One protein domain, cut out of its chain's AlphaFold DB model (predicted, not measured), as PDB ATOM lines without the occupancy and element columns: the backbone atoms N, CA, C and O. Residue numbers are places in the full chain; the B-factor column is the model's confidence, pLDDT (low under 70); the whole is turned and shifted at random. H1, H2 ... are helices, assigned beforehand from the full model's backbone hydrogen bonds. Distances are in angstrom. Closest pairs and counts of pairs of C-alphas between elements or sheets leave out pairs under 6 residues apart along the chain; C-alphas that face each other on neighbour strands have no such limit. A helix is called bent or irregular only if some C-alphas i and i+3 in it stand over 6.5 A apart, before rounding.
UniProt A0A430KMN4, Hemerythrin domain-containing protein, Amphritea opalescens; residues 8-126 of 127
ATOM      1  N   LYS A   8     186.561 178.729 130.260       88.56
ATOM      2  CA  LYS A   8     186.902 177.590 129.386       88.56
ATOM      3  C   LYS A   8     186.299 176.240 129.807       88.56
ATOM      4  O   LYS A   8     185.956 175.487 128.898       88.56
ATOM      5  N   PRO A   9     186.265 175.854 131.099       90.25
ATOM      6  CA  PRO A   9     185.624 174.609 131.521       90.25
ATOM      7  C   PRO A   9     184.132 174.587 131.173       90.25
ATOM      8  O   PRO A   9     183.711 173.679 130.463       90.25
ATOM      9  N   LEU A  10     183.401 175.649 131.522       92.06
ATOM     10  CA  LEU A  10     181.979 175.823 131.208       92.06
ATOM     11  C   LEU A  10     181.730 175.748 129.691       92.06
ATOM     12  O   LEU A  10     180.945 174.931 129.212       92.06
ATOM     13  N   SER A  11     182.533 176.463 128.894       92.25
ATOM     14  CA  SER A  11     182.464 176.394 127.426       92.25
ATOM     15  C   SER A  11     182.728 175.002 126.838       92.25
ATOM     16  O   SER A  11     182.326 174.713 125.709       92.25
ATOM     17  N   ARG A  12     183.443 174.115 127.544       91.88
ATOM     18  CA  ARG A  12     183.644 172.731 127.079       91.88
ATOM     19  C   ARG A  12     182.397 171.890 127.304       91.88
ATOM     20  O   ARG A  12     182.061 171.090 126.432       91.88
ATOM     21  N   GLU A  13     181.710 172.084 128.421       93.44
ATOM     22  CA  GLU A  13     180.474 171.372 128.763       93.44
ATOM     23  C   GLU A  13     179.339 171.718 127.786       93.44
ATOM     24  O   GLU A  13     178.595 170.827 127.359       93.44
ATOM     25  N   HIS A  14     179.322 172.952 127.265       95.88
ATOM     26  CA  HIS A  14     178.454 173.355 126.153       95.88
ATOM     27  C   HIS A  14     178.552 172.437 124.930       95.88
ATOM     28  O   HIS A  14     177.552 172.203 124.244       95.88
ATOM     29  N   HIS A  15     179.731 171.887 124.624       93.06
ATOM     30  CA  HIS A  15     179.881 171.000 123.472       93.06
ATOM     31  C   HIS A  15     179.045 169.725 123.631       93.06
ATOM     32  O   HIS A  15     178.336 169.337 122.699       93.06
ATOM     33  N   THR A  16     179.093 169.109 124.812       92.38
ATOM     34  CA  THR A  16     178.309 167.911 125.136       92.38
ATOM     35  C   THR A  16     176.816 168.224 125.085       92.38
ATOM     36  O   THR A  16     176.069 167.546 124.374       92.38
ATOM     37  N   ALA A  17     176.386 169.326 125.708       96.06
ATOM     38  CA  ALA A  17     174.996 169.778 125.667       96.06
ATOM     39  C   ALA A  17     174.486 169.976 124.222       96.06
ATOM     40  O   ALA A  17     173.392 169.528 123.864       96.06
ATOM     41  N   LEU A  18     175.302 170.564 123.338       98.12
ATOM     42  CA  LEU A  18     174.954 170.765 121.928       98.12
ATOM     43  C   LEU A  18     174.822 169.454 121.133       98.12
ATOM     44  O   LEU A  18     174.041 169.396 120.174       98.12
ATOM     45  N   VAL A  19     175.540 168.393 121.515       97.69
ATOM     46  CA  VAL A  19     175.345 167.056 120.932       97.69
ATOM     47  C   VAL A  19     173.951 166.533 121.277       97.69
ATOM     48  O   VAL A  19     173.233 166.094 120.372       97.69
ATOM     49  N   HIS A  20     173.530 166.646 122.540       97.94
ATOM     50  CA  HIS A  20     172.183 166.255 122.965       97.94
ATOM     51  C   HIS A  20     171.102 167.086 122.271       97.94
ATOM     52  O   HIS A  20     170.168 166.517 121.712       97.94
ATOM     53  N   VAL A  21     171.265 168.412 122.190       98.44
ATOM     54  CA  VAL A  21     170.372 169.301 121.422       98.44
ATOM     55  C   VAL A  21     170.173 168.785 119.997       98.44
ATOM     56  O   VAL A  21     169.040 168.641 119.533       98.44
ATOM     57  N   LYS A  22     171.267 168.478 119.287       98.50
ATOM     58  CA  LYS A  22     171.194 167.970 117.912       98.50
ATOM     59  C   LYS A  22     170.418 166.653 117.850       98.50
ATOM     60  O   LYS A  22     169.564 166.500 116.979       98.50
ATOM     61  N   ARG A  23     170.682 165.725 118.775       98.38
ATOM     62  CA  ARG A  23     169.982 164.435 118.843       98.38
ATOM     63  C   ARG A  23     168.495 164.599 119.131       98.38
ATOM     64  O   ARG A  23     167.698 163.985 118.431       98.38
ATOM     65  N   ILE A  24     168.112 165.448 120.078       98.38
ATOM     66  CA  ILE A  24     166.705 165.709 120.406       98.38
ATOM     67  C   ILE A  24     165.960 166.213 119.167       98.38
ATOM     68  O   ILE A  24     164.920 165.656 118.818       98.38
ATOM     69  N   LEU A  25     166.518 167.193 118.450       98.44
ATOM     70  CA  LEU A  25     165.907 167.734 117.230       98.44
ATOM     71  C   LEU A  25     165.825 166.694 116.098       98.44
ATOM     72  O   LEU A  25     164.798 166.591 115.427       98.44
ATOM     73  N   GLU A  26     166.870 165.880 115.903       98.38
ATOM     74  CA  GLU A  26     166.864 164.778 114.928       98.38
ATOM     75  C   GLU A  26     165.783 163.733 115.233       98.38
ATOM     76  O   GLU A  26     165.145 163.219 114.315       98.38
ATOM     77  N   GLN A  27     165.591 163.379 116.506       98.31
ATOM     78  CA  GLN A  27     164.581 162.400 116.907       98.31
ATOM     79  C   GLN A  27     163.175 163.000 116.870       98.31
ATOM     80  O   GLN A  27     162.248 162.332 116.425       98.31
ATOM     81  N   ALA A  28     163.020 164.272 117.237       97.44
ATOM     82  CA  ALA A  28     161.753 164.986 117.132       97.44
ATOM     83  C   ALA A  28     161.242 165.031 115.685       97.44
ATOM     84  O   ALA A  28     160.067 164.763 115.440       97.44
ATOM     85  N   ALA A  29     162.137 165.251 114.716       97.56
ATOM     86  CA  ALA A  29     161.806 165.207 113.290       97.56
ATOM     87  C   ALA A  29     161.339 163.818 112.803       97.56
ATOM     88  O   ALA A  29     160.654 163.722 111.787       97.56
ATOM     89  N   LYS A  30     161.683 162.740 113.522       97.56
ATOM     90  CA  LYS A  30     161.207 161.371 113.247       97.56
ATOM     91  C   LYS A  30     159.875 161.052 113.937       97.56
ATOM     92  O   LYS A  30     159.297 160.000 113.669       97.56
ATOM     93  N   GLY A  31     159.391 161.937 114.808       97.19
ATOM     94  CA  GLY A  31     158.109 161.837 115.497       97.19
ATOM     95  C   GLY A  31     158.224 161.747 117.020       97.19
ATOM     96  O   GLY A  31     159.265 161.414 117.585       97.19
ATOM     97  N   GLU A  32     157.100 162.001 117.692       97.94
ATOM     98  CA  GLU A  32     156.980 162.065 119.156       97.94
ATOM     99  C   GLU A  32     157.558 160.838 119.876       97.94
ATOM    100  O   GLU A  32     158.357 160.978 120.802       97.94
ATOM    101  N   LYS A  33     157.233 159.622 119.417       98.00
ATOM    102  CA  LYS A  33     157.756 158.393 120.037       98.00
ATOM    103  C   LYS A  33     159.283 158.318 119.998       98.00
ATOM    104  O   LYS A  33     159.889 157.819 120.938       98.00
ATOM    105  N   ALA A  34     159.914 158.797 118.926       98.25
ATOM    106  CA  ALA A  34     161.363 158.712 118.774       98.25
ATOM    107  C   ALA A  34     162.093 159.646 119.753       98.25
ATOM    108  O   ALA A  34     163.057 159.224 120.390       98.25
ATOM    109  N   VAL A  35     161.617 160.887 119.913       98.50
ATOM    110  CA  VAL A  35     162.217 161.840 120.863       98.50
ATOM    111  C   VAL A  35     161.977 161.434 122.316       98.50
ATOM    112  O   VAL A  35     162.895 161.532 123.127       98.50
ATOM    113  N   LEU A  36     160.797 160.895 122.635       98.25
ATOM    114  CA  LEU A  36     160.503 160.382 123.975       98.25
ATOM    115  C   LEU A  36     161.364 159.163 124.329       98.25
ATOM    116  O   LEU A  36     161.883 159.099 125.439       98.25
ATOM    117  N   ASN A  37     161.580 158.237 123.389       98.25
ATOM    118  CA  ASN A  37     162.467 157.090 123.608       98.25
ATOM    119  C   ASN A  37     163.915 157.528 123.860       98.25
ATOM    120  O   ASN A  37     164.577 156.989 124.740       98.25
ATOM    121  N   TYR A  38     164.399 158.517 123.103       98.12
ATOM    122  CA  TYR A  38     165.719 159.097 123.334       98.12
ATOM    123  C   TYR A  38     165.810 159.737 124.725       98.12
ATOM    124  O   TYR A  38     166.754 159.479 125.467       98.12
ATOM    125  N   TRP A  39     164.799 160.520 125.111       98.19
ATOM    126  CA  TRP A  39     164.756 161.144 126.431       98.19
ATOM    127  C   TRP A  39     164.689 160.125 127.571       98.19
ATOM    128  O   TRP A  39     165.318 160.317 128.602       98.19
ATOM    129  N   GLN A  40     163.982 159.009 127.388       97.94
ATOM    130  CA  GLN A  40     163.944 157.929 128.373       97.94
ATOM    131  C   GLN A  40     165.333 157.312 128.619       97.94
ATOM    132  O   GLN A  40     165.605 156.856 129.727       97.94
ATOM    133  N   GLN A  41     166.188 157.273 127.596       97.75
ATOM    134  CA  GLN A  41     167.526 156.681 127.674       97.75
ATOM    135  C   GLN A  41     168.560 157.664 128.232       97.75
ATOM    136  O   GLN A  41     169.329 157.306 129.116       97.75
ATOM    137  N   GLU A  42     168.544 158.905 127.742       96.94
ATOM    138  CA  GLU A  42     169.623 159.876 127.967       96.94
ATOM    139  C   GLU A  42     169.218 161.037 128.889       96.94
ATOM    140  O   GLU A  42     170.069 161.750 129.418       96.94
ATOM    141  N   GLY A  43     167.915 161.265 129.077       96.12
ATOM    142  CA  GLY A  43     167.384 162.477 129.706       96.12
ATOM    143  C   GLY A  43     167.803 162.644 131.162       96.12
ATOM    144  O   GLY A  43     168.123 163.755 131.567       96.12
ATOM    145  N   ALA A  44     167.870 161.556 131.934       96.88
ATOM    146  CA  ALA A  44     168.279 161.617 133.338       96.88
ATOM    147  C   ALA A  44     169.746 162.050 133.501       96.88
ATOM    148  O   ALA A  44     170.055 162.857 134.374       96.88
ATOM    149  N   GLN A  45     170.637 161.544 132.643       96.69
ATOM    150  CA  GLN A  45     172.045 161.938 132.651       96.69
ATOM    151  C   GLN A  45     172.196 163.396 132.212       96.69
ATOM    152  O   GLN A  45     172.830 164.178 132.912       96.69
ATOM    153  N   LEU A  46     171.545 163.782 131.111       96.81
ATOM    154  CA  LEU A  46     171.587 165.157 130.616       96.81
ATOM    155  C   LEU A  46     171.053 166.165 131.644       96.81
ATOM    156  O   LEU A  46     171.611 167.246 131.799       96.81
ATOM    157  N   GLN A  47     169.974 165.823 132.352       97.06
ATOM    158  CA  GLN A  47     169.428 166.658 133.420       97.06
ATOM    159  C   GLN A  47     170.425 166.856 134.563       97.06
ATOM    160  O   GLN A  47     170.521 167.968 135.072       97.06
ATOM    161  N   ALA A  48     171.144 165.806 134.965       97.00
ATOM    162  CA  ALA A  48     172.159 165.901 136.010       97.00
ATOM    163  C   ALA A  48     173.342 166.771 135.559       97.00
ATOM    164  O   ALA A  48     173.700 167.714 136.256       97.00
ATOM    165  N   GLU A  49     173.868 166.524 134.356       96.56
ATOM    166  CA  GLU A  49     174.978 167.300 133.786       96.56
ATOM    167  C   GLU A  49     174.632 168.792 133.664       96.56
ATOM    168  O   GLU A  49     175.422 169.644 134.056       96.56
ATOM    169  N   LEU A  50     173.430 169.123 133.179       97.75
ATOM    170  CA  LEU A  50     172.988 170.517 133.083       97.75
ATOM    171  C   LEU A  50     172.687 171.142 134.446       97.75
ATOM    172  O   LEU A  50     172.860 172.344 134.606       97.75
ATOM    173  N   ALA A  51     172.216 170.366 135.425       97.56
ATOM    174  CA  ALA A  51     171.994 170.883 136.771       97.56
ATOM    175  C   ALA A  51     173.314 171.303 137.430       97.56
ATOM    176  O   ALA A  51     173.376 172.398 137.991       97.56
ATOM    177  N   ASP A  52     174.346 170.464 137.315       96.81
ATOM    178  CA  ASP A  52     175.688 170.757 137.819       96.81
ATOM    179  C   ASP A  52     176.276 171.975 137.097       96.81
ATOM    180  O   ASP A  52     176.695 172.933 137.749       96.81
ATOM    181  N   HIS A  53     176.191 171.990 135.764       97.25
ATOM    182  CA  HIS A  53     176.646 173.099 134.927       97.25
ATOM    183  C   HIS A  53     175.993 174.432 135.319       97.25
ATOM    184  O   HIS A  53     176.683 175.372 135.709       97.25
ATOM    185  N   PHE A  54     174.655 174.500 135.331       98.06
ATOM    186  CA  PHE A  54     173.942 175.727 135.697       98.06
ATOM    187  C   PHE A  54     174.262 176.180 137.123       98.06
ATOM    188  O   PHE A  54     174.310 177.379 137.390       98.06
ATOM    189  N   SER A  55     174.460 175.238 138.051       97.19
ATOM    190  CA  SER A  55     174.833 175.565 139.427       97.19
ATOM    191  C   SER A  55     176.227 176.186 139.501       97.19
ATOM    192  O   SER A  55     176.431 177.129 140.272       97.19
ATOM    193  N   GLU A  56     177.187 175.682 138.723       96.50
ATOM    194  CA  GLU A  56     178.536 176.249 138.653       96.50
ATOM    195  C   GLU A  56     178.499 177.670 138.080       96.50
ATOM    196  O   GLU A  56     179.055 178.590 138.680       96.50
ATOM    197  N   GLU A  57     177.777 177.884 136.980       97.00
ATOM    198  CA  GLU A  57     177.640 179.204 136.358       97.00
ATOM    199  C   GLU A  57     176.958 180.219 137.277       97.00
ATOM    200  O   GLU A  57     177.447 181.339 137.447       97.00
ATOM    201  N   GLU A  58     175.851 179.828 137.914       97.75
ATOM    202  CA  GLU A  58     175.103 180.674 138.849       97.75
ATOM    203  C   GLU A  58     175.953 181.086 140.056       97.75
ATOM    204  O   GLU A  58     175.896 182.246 140.479       97.75
ATOM    205  N   SER A  59     176.771 180.165 140.570       96.62
ATOM    206  CA  SER A  59     177.718 180.434 141.659       96.62
ATOM    207  C   SER A  59     178.836 181.366 141.191       96.62
ATOM    208  O   SER A  59     179.205 182.323 141.876       96.62
ATOM    209  N   LEU A  60     179.343 181.152 139.975       95.94
ATOM    210  CA  LEU A  60     180.420 181.957 139.416       95.94
ATOM    211  C   LEU A  60     180.013 183.426 139.240       95.94
ATOM    212  O   LEU A  60     180.824 184.323 139.480       95.94
ATOM    213  N   VAL A  61     178.758 183.694 138.876       96.62
ATOM    214  CA  VAL A  61     178.227 185.057 138.688       96.62
ATOM    215  C   VAL A  61     177.614 185.659 139.959       96.62
ATOM    216  O   VAL A  61     176.975 186.716 139.912       96.62
ATOM    217  N   GLU A  62     177.799 185.033 141.123       96.19
ATOM    218  CA  GLU A  62     177.212 185.517 142.369       96.19
ATOM    219  C   GLU A  62     177.734 186.915 142.768       96.19
ATOM    220  O   GLU A  62     178.937 187.199 142.867       96.19
ATOM    221  N   GLY A  63     176.795 187.828 143.030       94.69
ATOM    222  CA  GLY A  63     177.087 189.223 143.367       94.69
ATOM    223  C   GLY A  63     177.551 190.085 142.187       94.69
ATOM    224  O   GLY A  63     177.873 191.253 142.398       94.69
ATOM    225  N   VAL A  64     177.572 189.549 140.963       96.50
ATOM    226  CA  VAL A  64     177.802 190.334 139.745       96.50
ATOM    227  C   VAL A  64     176.539 191.124 139.400       96.50
ATOM    228  O   VAL A  64     175.439 190.571 139.330       96.50
ATOM    229  N   GLN A  65     176.697 192.429 139.172       95.19
ATOM    230  CA  GLN A  65     175.623 193.309 138.710       95.19
ATOM    231  C   GLN A  65     175.801 193.575 137.217       95.19
ATOM    232  O   GLN A  65     176.550 194.465 136.824       95.19
ATOM    233  N   GLU A  66     175.113 192.786 136.395       96.56
ATOM    234  CA  GLU A  66     175.173 192.874 134.935       96.56
ATOM    235  C   GLU A  66     173.771 192.654 134.343       96.56
ATOM    236  O   GLU A  66     173.166 191.616 134.625       96.56
ATOM    237  N   PRO A  67     173.225 193.581 133.528       96.88
ATOM    238  CA  PRO A  67     171.896 193.437 132.924       96.88
ATOM    239  C   PRO A  67     171.662 192.117 132.176       96.88
ATOM    240  O   PRO A  67     170.564 191.563 132.238       96.88
ATOM    241  N   LEU A  68     172.688 191.572 131.512       97.81
ATOM    242  CA  LEU A  68     172.589 190.295 130.795       97.81
ATOM    243  C   LEU A  68     172.270 189.108 131.724       97.81
ATOM    244  O   LEU A  68     171.670 188.128 131.281       97.81
ATOM    245  N   LEU A  69     172.599 189.205 133.019       98.19
ATOM    246  CA  LEU A  69     172.334 188.139 133.989       98.19
ATOM    247  C   LEU A  69     170.850 187.957 134.307       98.19
ATOM    248  O   LEU A  69     170.471 186.899 134.808       98.19
ATOM    249  N   GLN A  70     170.002 188.948 134.019       97.88
ATOM    250  CA  GLN A  70     168.559 188.757 134.135       97.88
ATOM    251  C   GLN A  70     168.089 187.689 133.138       97.88
ATOM    252  O   GLN A  70     167.476 186.703 133.539       97.88
ATOM    253  N   ARG A  71     168.463 187.847 131.862       98.19
ATOM    254  CA  ARG A  71     168.146 186.884 130.802       98.19
ATOM    255  C   ARG A  71     168.710 185.498 131.114       98.19
ATOM    256  O   ARG A  71     167.987 184.520 130.994       98.19
ATOM    257  N   PHE A  72     169.969 185.425 131.547       98.56
ATOM    258  CA  PHE A  72     170.628 184.177 131.950       98.56
ATOM    259  C   PHE A  72     169.805 183.394 132.993       98.56
ATOM    260  O   PHE A  72     169.462 182.236 132.770       98.56
ATOM    261  N   ARG A  73     169.386 184.052 134.085       98.44
ATOM    262  CA  ARG A  73     168.590 183.415 135.153       98.44
ATOM    263  C   ARG A  73     167.203 182.979 134.674       98.44
ATOM    264  O   ARG A  73     166.734 181.903 135.042       98.44
ATOM    265  N   GLU A  74     166.544 183.809 133.868       98.50
ATOM    266  CA  GLU A  74     165.229 183.500 133.294       98.50
ATOM    267  C   GLU A  74     165.300 182.292 132.341       98.50
ATOM    268  O   GLU A  74     164.468 181.384 132.428       98.50
ATOM    269  N   GLU A  75     166.316 182.235 131.473       98.69
ATOM    270  CA  GLU A  75     166.536 181.112 130.556       98.69
ATOM    271  C   GLU A  75     166.871 179.818 131.319       98.69
ATOM    272  O   GLU A  75     166.267 178.785 131.029       98.69
ATOM    273  N   HIS A  76     167.716 179.866 132.355       98.69
ATOM    274  CA  HIS A  76     167.980 178.724 133.245       98.69
ATOM    275  C   HIS A  76     166.708 178.174 133.891       98.69
ATOM    276  O   HIS A  76     166.472 176.961 133.915       98.69
ATOM    277  N   GLN A  77     165.859 179.056 134.424       98.50
ATOM    278  CA  GLN A  77     164.592 178.644 135.017       98.50
ATOM    279  C   GLN A  77     163.689 177.967 133.975       98.50
ATOM    280  O   GLN A  77     163.134 176.900 134.243       98.50
ATOM    281  N   ALA A  78     163.566 178.552 132.784       98.62
ATOM    282  CA  ALA A  78     162.764 177.993 131.701       98.62
ATOM    283  C   ALA A  78     163.292 176.625 131.231       98.62
ATOM    284  O   ALA A  78     162.505 175.694 131.052       98.62
ATOM    285  N   LEU A  79     164.613 176.466 131.100       98.69
ATOM    286  CA  LEU A  79     165.256 175.196 130.750       98.69
ATOM    287  C   LEU A  79     164.933 174.102 131.773       98.69
ATOM    288  O   LEU A  79     164.511 173.010 131.388       98.69
ATOM    289  N   ARG A  80     165.044 174.407 133.072       98.38
ATOM    290  CA  ARG A  80     164.685 173.473 134.152       98.38
ATOM    291  C   ARG A  80     163.209 173.063 134.091       98.38
ATOM    292  O   ARG A  80     162.902 171.880 134.223       98.38
ATOM    293  N   LEU A  81     162.300 174.007 133.839       98.25
ATOM    294  CA  LEU A  81     160.862 173.725 133.726       98.25
ATOM    295  C   LEU A  81     160.531 172.819 132.533       98.25
ATOM    296  O   LEU A  81     159.758 171.872 132.680       98.25
ATOM    297  N   LEU A  82     161.134 173.075 131.370       98.44
ATOM    298  CA  LEU A  82     160.914 172.267 130.167       98.44
ATOM    299  C   LEU A  82     161.407 170.827 130.352       98.44
ATOM    300  O   LEU A  82     160.729 169.886 129.939       98.44
ATOM    301  N   MET A  83     162.552 170.645 131.018       96.81
ATOM    302  CA  MET A  83     163.081 169.318 131.338       96.81
ATOM    303  C   MET A  83     162.240 168.571 132.382       96.81
ATOM    304  O   MET A  83     162.170 167.345 132.325       96.81
ATOM    305  N   ALA A  84     161.612 169.273 133.330       95.75
ATOM    306  CA  ALA A  84     160.831 168.662 134.411       95.75
ATOM    307  C   ALA A  84     159.500 168.046 133.943       95.75
ATOM    308  O   ALA A  84     158.972 167.148 134.599       95.75
ATOM    309  N   ALA A  85     158.961 168.500 132.809       95.25
ATOM    310  CA  ALA A  85     157.717 167.996 132.229       95.25
ATOM    311  C   ALA A  85     157.936 167.521 130.779       95.25
ATOM    312  O   ALA A  85     157.431 168.148 129.845       95.25
ATOM    313  N   PRO A  86     158.698 166.434 130.552       94.38
ATOM    314  CA  PRO A  86     159.098 166.042 129.209       94.38
ATOM    315  C   PRO A  86     157.905 165.539 128.388       94.38
ATOM    316  O   PRO A  86     157.259 164.545 128.713       94.38
ATOM    317  N   ASN A  87     157.651 166.220 127.277       97.62
ATOM    318  CA  ASN A  87     156.798 165.783 126.176       97.62
ATOM    319  C   ASN A  87     157.459 166.219 124.853       97.62
ATOM    320  O   ASN A  87     158.435 166.969 124.872       97.62
ATOM    321  N   ALA A  88     156.970 165.762 123.697       97.06
ATOM    322  CA  ALA A  88     157.626 166.065 122.422       97.06
ATOM    323  C   ALA A  88     157.790 167.571 122.140       97.06
ATOM    324  O   ALA A  88     158.817 167.972 121.593       97.06
ATOM    325  N   GLU A  89     156.807 168.391 122.514       97.94
ATOM    326  CA  GLU A  89     156.837 169.846 122.346       97.94
ATOM    327  C   GLU A  89     157.852 170.489 123.300       97.94
ATOM    328  O   GLU A  89     158.747 171.210 122.860       97.94
ATOM    329  N   ASN A  90     157.790 170.147 124.588       98.44
ATOM    330  CA  ASN A  90     158.698 170.658 125.611       98.44
ATOM    331  C   ASN A  90     160.153 170.277 125.332       98.44
ATOM    332  O   ASN A  90     161.040 171.099 125.534       98.44
ATOM    333  N   LEU A  91     160.416 169.072 124.821       98.56
ATOM    334  CA  LEU A  91     161.769 168.638 124.463       98.56
ATOM    335  C   LEU A  91     162.317 169.387 123.243       98.56
ATOM    336  O   LEU A  91     163.500 169.729 123.210       98.56
ATOM    337  N   GLN A  92     161.472 169.691 122.256       98.38
ATOM    338  CA  GLN A  92     161.865 170.545 121.131       98.38
ATOM    339  C   GLN A  92     162.134 171.978 121.589       98.38
ATOM    340  O   GLN A  92     163.172 172.545 121.242       98.38
ATOM    341  N   ALA A  93     161.236 172.548 122.396       98.69
ATOM    342  CA  ALA A  93     161.399 173.880 122.966       98.69
ATOM    343  C   ALA A  93     162.673 173.968 123.818       98.69
ATOM    344  O   ALA A  93     163.458 174.896 123.643       98.69
ATOM    345  N   PHE A  94     162.930 172.960 124.656       98.81
ATOM    346  CA  PHE A  94     164.156 172.824 125.437       98.81
ATOM    347  C   PHE A  94     165.396 172.821 124.543       98.81
ATOM    348  O   PHE A  94     166.300 173.623 124.755       98.81
ATOM    349  N   ALA A  95     165.435 171.979 123.506       98.69
ATOM    350  CA  ALA A  95     166.596 171.893 122.627       98.69
ATOM    351  C   ALA A  95     166.857 173.212 121.879       98.69
ATOM    352  O   ALA A  95     168.007 173.626 121.718       98.69
ATOM    353  N   HIS A  96     165.800 173.897 121.437       98.75
ATOM    354  CA  HIS A  96     165.922 175.206 120.800       98.75
ATOM    355  C   HIS A  96     166.389 176.291 121.773       98.75
ATOM    356  O   HIS A  96     167.289 177.056 121.419       98.75
ATOM    357  N   LEU A  97     165.816 176.333 122.979       98.81
ATOM    358  CA  LEU A  97     166.187 177.292 124.013       98.81
ATOM    359  C   LEU A  97     167.633 177.078 124.460       98.81
ATOM    360  O   LEU A  97     168.403 178.026 124.422       98.81
ATOM    361  N   LEU A  98     168.039 175.842 124.763       98.75
ATOM    362  CA  LEU A  98     169.397 175.525 125.215       98.75
ATOM    363  C   LEU A  98     170.438 175.908 124.160       98.75
ATOM    364  O   LEU A  98     171.471 176.493 124.465       98.75
ATOM    365  N   LYS A  99     170.140 175.662 122.879       98.75
ATOM    366  CA  LYS A  99     171.006 176.098 121.776       98.75
ATOM    367  C   LYS A  99     171.153 177.619 121.703       98.75
ATOM    368  O   LYS A  99     172.227 178.117 121.363       98.75
ATOM    369  N   ALA A 100     170.057 178.349 121.905       98.69
ATOM    370  CA  ALA A 100     170.049 179.807 121.859       98.69
ATOM    371  C   ALA A 100     170.754 180.412 123.079       98.69
ATOM    372  O   ALA A 100     171.502 181.374 122.914       98.69
ATOM    373  N   HIS A 101     170.549 179.803 124.243       98.69
ATOM    374  CA  HIS A 101     171.162 180.133 125.518       98.69
ATOM    375  C   HIS A 101     172.689 180.001 125.460       98.69
ATOM    376  O   HIS A 101     173.374 181.016 125.522       98.69
ATOM    377  N   ILE A 102     173.211 178.820 125.101       98.44
ATOM    378  CA  ILE A 102     174.658 178.584 124.921       98.44
ATOM    379  C   ILE A 102     175.275 179.601 123.950       98.44
ATOM    380  O   ILE A 102     176.369 180.124 124.146       98.44
ATOM    381  N   ARG A 103     174.574 179.918 122.853       98.25
ATOM    382  CA  ARG A 103     175.058 180.917 121.891       98.25
ATOM    383  C   ARG A 103     175.116 182.320 122.502       98.25
ATOM    384  O   ARG A 103     176.009 183.079 122.131       98.25
ATOM    385  N   PHE A 104     174.137 182.683 123.321       98.50
ATOM    386  CA  PHE A 104     174.104 183.955 124.033       98.50
ATOM    387  C   PHE A 104     175.252 184.037 125.040       98.50
ATOM    388  O   PHE A 104     175.957 185.043 125.070       98.50
ATOM    389  N   GLU A 105     175.509 182.966 125.778       97.81
ATOM    390  CA  GLU A 105     176.586 182.933 126.760       97.81
ATOM    391  C   GLU A 105     177.946 183.123 126.112       97.81
ATOM    392  O   GLU A 105     178.656 184.081 126.410       97.81
ATOM    393  N   GLU A 106     178.248 182.299 125.114       96.81
ATOM    394  CA  GLU A 106     179.525 182.319 124.401       96.81
ATOM    395  C   GLU A 106     179.796 183.640 123.665       96.81
ATOM    396  O   GLU A 106     180.949 184.023 123.462       96.81
ATOM    397  N   ARG A 107     178.749 184.332 123.198       96.88
ATOM    398  CA  ARG A 107     178.908 185.511 122.327       96.88
ATOM    399  C   ARG A 107     178.675 186.842 123.007       96.88
ATOM    400  O   ARG A 107     179.151 187.851 122.489       96.88
ATOM    401  N   GLU A 108     177.921 186.859 124.093       97.62
ATOM    402  CA  GLU A 108     177.455 188.089 124.724       97.62
ATOM    403  C   GLU A 108     177.825 188.094 126.206       97.62
ATOM    404  O   GLU A 108     178.579 188.969 126.632       97.62
ATOM    405  N   LEU A 109     177.364 187.101 126.978       97.38
ATOM    406  CA  LEU A 109     177.555 187.100 128.429       97.38
ATOM    407  C   LEU A 109     179.021 186.887 128.821       97.38
ATOM    408  O   LEU A 109     179.588 187.727 129.512       97.38
ATOM    409  N   PHE A 110     179.655 185.803 128.373       95.62
ATOM    410  CA  PHE A 110     181.028 185.463 128.751       95.62
ATOM    411  C   PHE A 110     182.025 186.559 128.349       95.62
ATOM    412  O   PHE A 110     182.769 187.009 129.224       95.62
ATOM    413  N   PRO A 111     182.007 187.100 127.110       95.06
ATOM    414  CA  PRO A 111     182.866 188.232 126.761       95.06
ATOM    415  C   PRO A 111     182.633 189.470 127.639       95.06
ATOM    416  O   PRO A 111     183.588 190.160 127.996       95.06
ATOM    417  N   CYS A 112     181.379 189.757 128.007       95.81
ATOM    418  CA  CYS A 112     181.042 190.866 128.898       95.81
ATOM    419  C   CYS A 112     181.608 190.646 130.313       95.81
ATOM    420  O   CYS A 112     182.283 191.524 130.858       95.81
ATOM    421  N   LEU A 113     181.407 189.454 130.879       95.12
ATOM    422  CA  LEU A 113     181.913 189.082 132.199       95.12
ATOM    423  C   LEU A 113     183.447 189.134 132.253       95.12
ATOM    424  O   LEU A 113     184.007 189.681 133.203       95.12
ATOM    425  N   GLU A 114     184.144 188.651 131.222       93.06
ATOM    426  CA  GLU A 114     185.608 188.748 131.133       93.06
ATOM    427  C   GLU A 114     186.116 190.191 131.030       93.06
ATOM    428  O   GLU A 114     187.207 190.504 131.515       93.06
ATOM    429  N   ALA A 115     185.364 191.068 130.363       93.25
ATOM    430  CA  ALA A 115     185.763 192.454 130.153       93.25
ATOM    431  C   ALA A 115     185.531 193.330 131.390       93.25
ATOM    432  O   ALA A 115     186.335 194.228 131.653       93.25
ATOM    433  N   HIS A 116     184.453 193.077 132.136       94.62
ATOM    434  CA  HIS A 116     183.962 194.002 133.162       94.62
ATOM    435  C   HIS A 116     183.938 193.427 134.579       94.62
ATOM    436  O   HIS A 116     183.997 194.196 135.534       94.62
ATOM    437  N   HIS A 117     183.901 192.100 134.732       94.56
ATOM    438  CA  HIS A 117     183.645 191.444 136.020       94.56
ATOM    439  C   HIS A 117     184.686 190.377 136.390       94.56
ATOM    440  O   HIS A 117     184.498 189.650 137.363       94.56
ATOM    441  N   TYR A 118     185.805 190.298 135.661       91.81
ATOM    442  CA  TYR A 118     186.814 189.239 135.803       91.81
ATOM    443  C   TYR A 118     187.294 189.014 137.245       91.81
ATOM    444  O   TYR A 118     187.326 187.874 137.704       91.81
ATOM    445  N   ASP A 119     187.612 190.084 137.980       91.88
ATOM    446  CA  ASP A 119     188.111 189.978 139.359       91.88
ATOM    447  C   ASP A 119     187.072 189.337 140.295       91.88
ATOM    448  O   ASP A 119     187.418 188.564 141.192       91.88
ATOM    449  N   ARG A 120     185.781 189.610 140.058       94.25
ATOM    450  CA  ARG A 120     184.682 188.997 140.810       94.25
ATOM    451  C   ARG A 120     184.533 187.516 140.463       94.25
ATOM    452  O   ARG A 120     184.415 186.710 141.380       94.25
ATOM    453  N   LEU A 121     184.617 187.151 139.181       92.88
ATOM    454  CA  LEU A 121     184.588 185.744 138.754       92.88
ATOM    455  C   LEU A 121     185.759 184.957 139.356       92.88
ATOM    456  O   LEU A 121     185.587 183.835 139.827       92.88
ATOM    457  N   GLN A 122     186.956 185.553 139.380       91.38
ATOM    458  CA  GLN A 122     188.136 184.927 139.969       91.38
ATOM    459  C   GLN A 122     187.963 184.702 141.472       91.38
ATOM    460  O   GLN A 122     188.334 183.644 141.973       91.38
ATOM    461  N   HIS A 123     187.389 185.670 142.185       92.19
ATOM    462  CA  HIS A 123     187.081 185.518 143.601       92.19
ATOM    463  C   HIS A 123     186.086 184.379 143.852       92.19
ATOM    464  O   HIS A 123     186.348 183.530 144.700       92.19
ATOM    465  N   ASN A 124     184.991 184.335 143.088       93.25
ATOM    466  CA  ASN A 124     183.935 183.336 143.257       93.25
ATOM    467  C   ASN A 124     184.417 181.911 142.938       93.25
ATOM    468  O   ASN A 124     184.024 180.973 143.615       93.25
ATOM    469  N   ARG A 125     185.333 181.735 141.975       86.94
ATOM    470  CA  ARG A 125     185.908 180.420 141.627       86.94
ATOM    471  C   ARG A 125     186.709 179.759 142.762       86.94
ATOM    472  O   ARG A 125     186.957 178.557 142.714       86.94
ATOM    473  N   HIS A 126     187.201 180.541 143.720       78.81
ATOM    474  CA  HIS A 126     188.054 180.059 144.811       78.81
ATOM    475  C   HIS A 126     187.326 179.942 146.160       78.81
ATOM    476  O   HIS A 126     187.991 179.655 147.160       78.81
TER     477      HIS A 126
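This is residues 8 to 126 of the 127 residues of the protein "Hemerythrin domain-containing protein" of Amphritea opalescens (UniProt A0A430KMN4). Four long helical parts, H4, H1, H2b and H3, make a rod-shaped up-and-down bundle, each running against the one before it in the chain. The bent helix's short arm H2a turns across one end, and short H5 packs at the other end on residues 59 to 60 of H2b. The printed part has 119 residues with five named helices, H1 to H5 in order, and no named strand: all helix. It is compact, with a radius of gyration of the C-alphas of 15.1 A, and spans 48 by 23 by 21 A.

H4, residues 88 to 116, is 39.9 A long, from C-alpha 88 at (157.626, 166.065, 122.422); it has a kink of 35 degrees near residue 104 and is only just irregular, C-alphas 107 and 110 being 6.8 A apart. H1, residues 8 to 28, is 30.7 A long and begins at (186.902, 177.590, 129.386). H2, residues 32 to 60, was assigned as one helix by its hydrogen bonds but is bent, C-alphas 41 and 44 being 7.6 A apart: H2a is residues 32 to 41, 14.6 A, and H2b 44 to 60, 24.5 A. H3 is residues 68 to 84, 24.9 A; H5, residues 118 to 125, 10.6 A, ends at (185.908, 180.420, 141.627).

H4 touches H1 at a shallow tilt of 21 degrees, opposite ways, closest at the C-alphas of Val 21 and Ala 95, 4.7 A. H3 and H4 form a hairpin, closest at C-alphas 82 and 90, 5.3 A. H2b and H4 are apart. H2b and H3, a hairpin, only just touch, with 3 pairs of C-alphas within 8 A, the closest those of Phe 54 and His 76, 7.1 A. Every O i to N i+4 pair is within hydrogen-bond range in H2a, H2b, H3 and H5, against 15 of 17 in H1 and 23 of 25 in H4.

The C-alphas farthest apart, of Lys 33 and Asp 119, are 47.9 A apart. The printed part has no cut, no link is long, and no printed residue is under 70 in pLDDT.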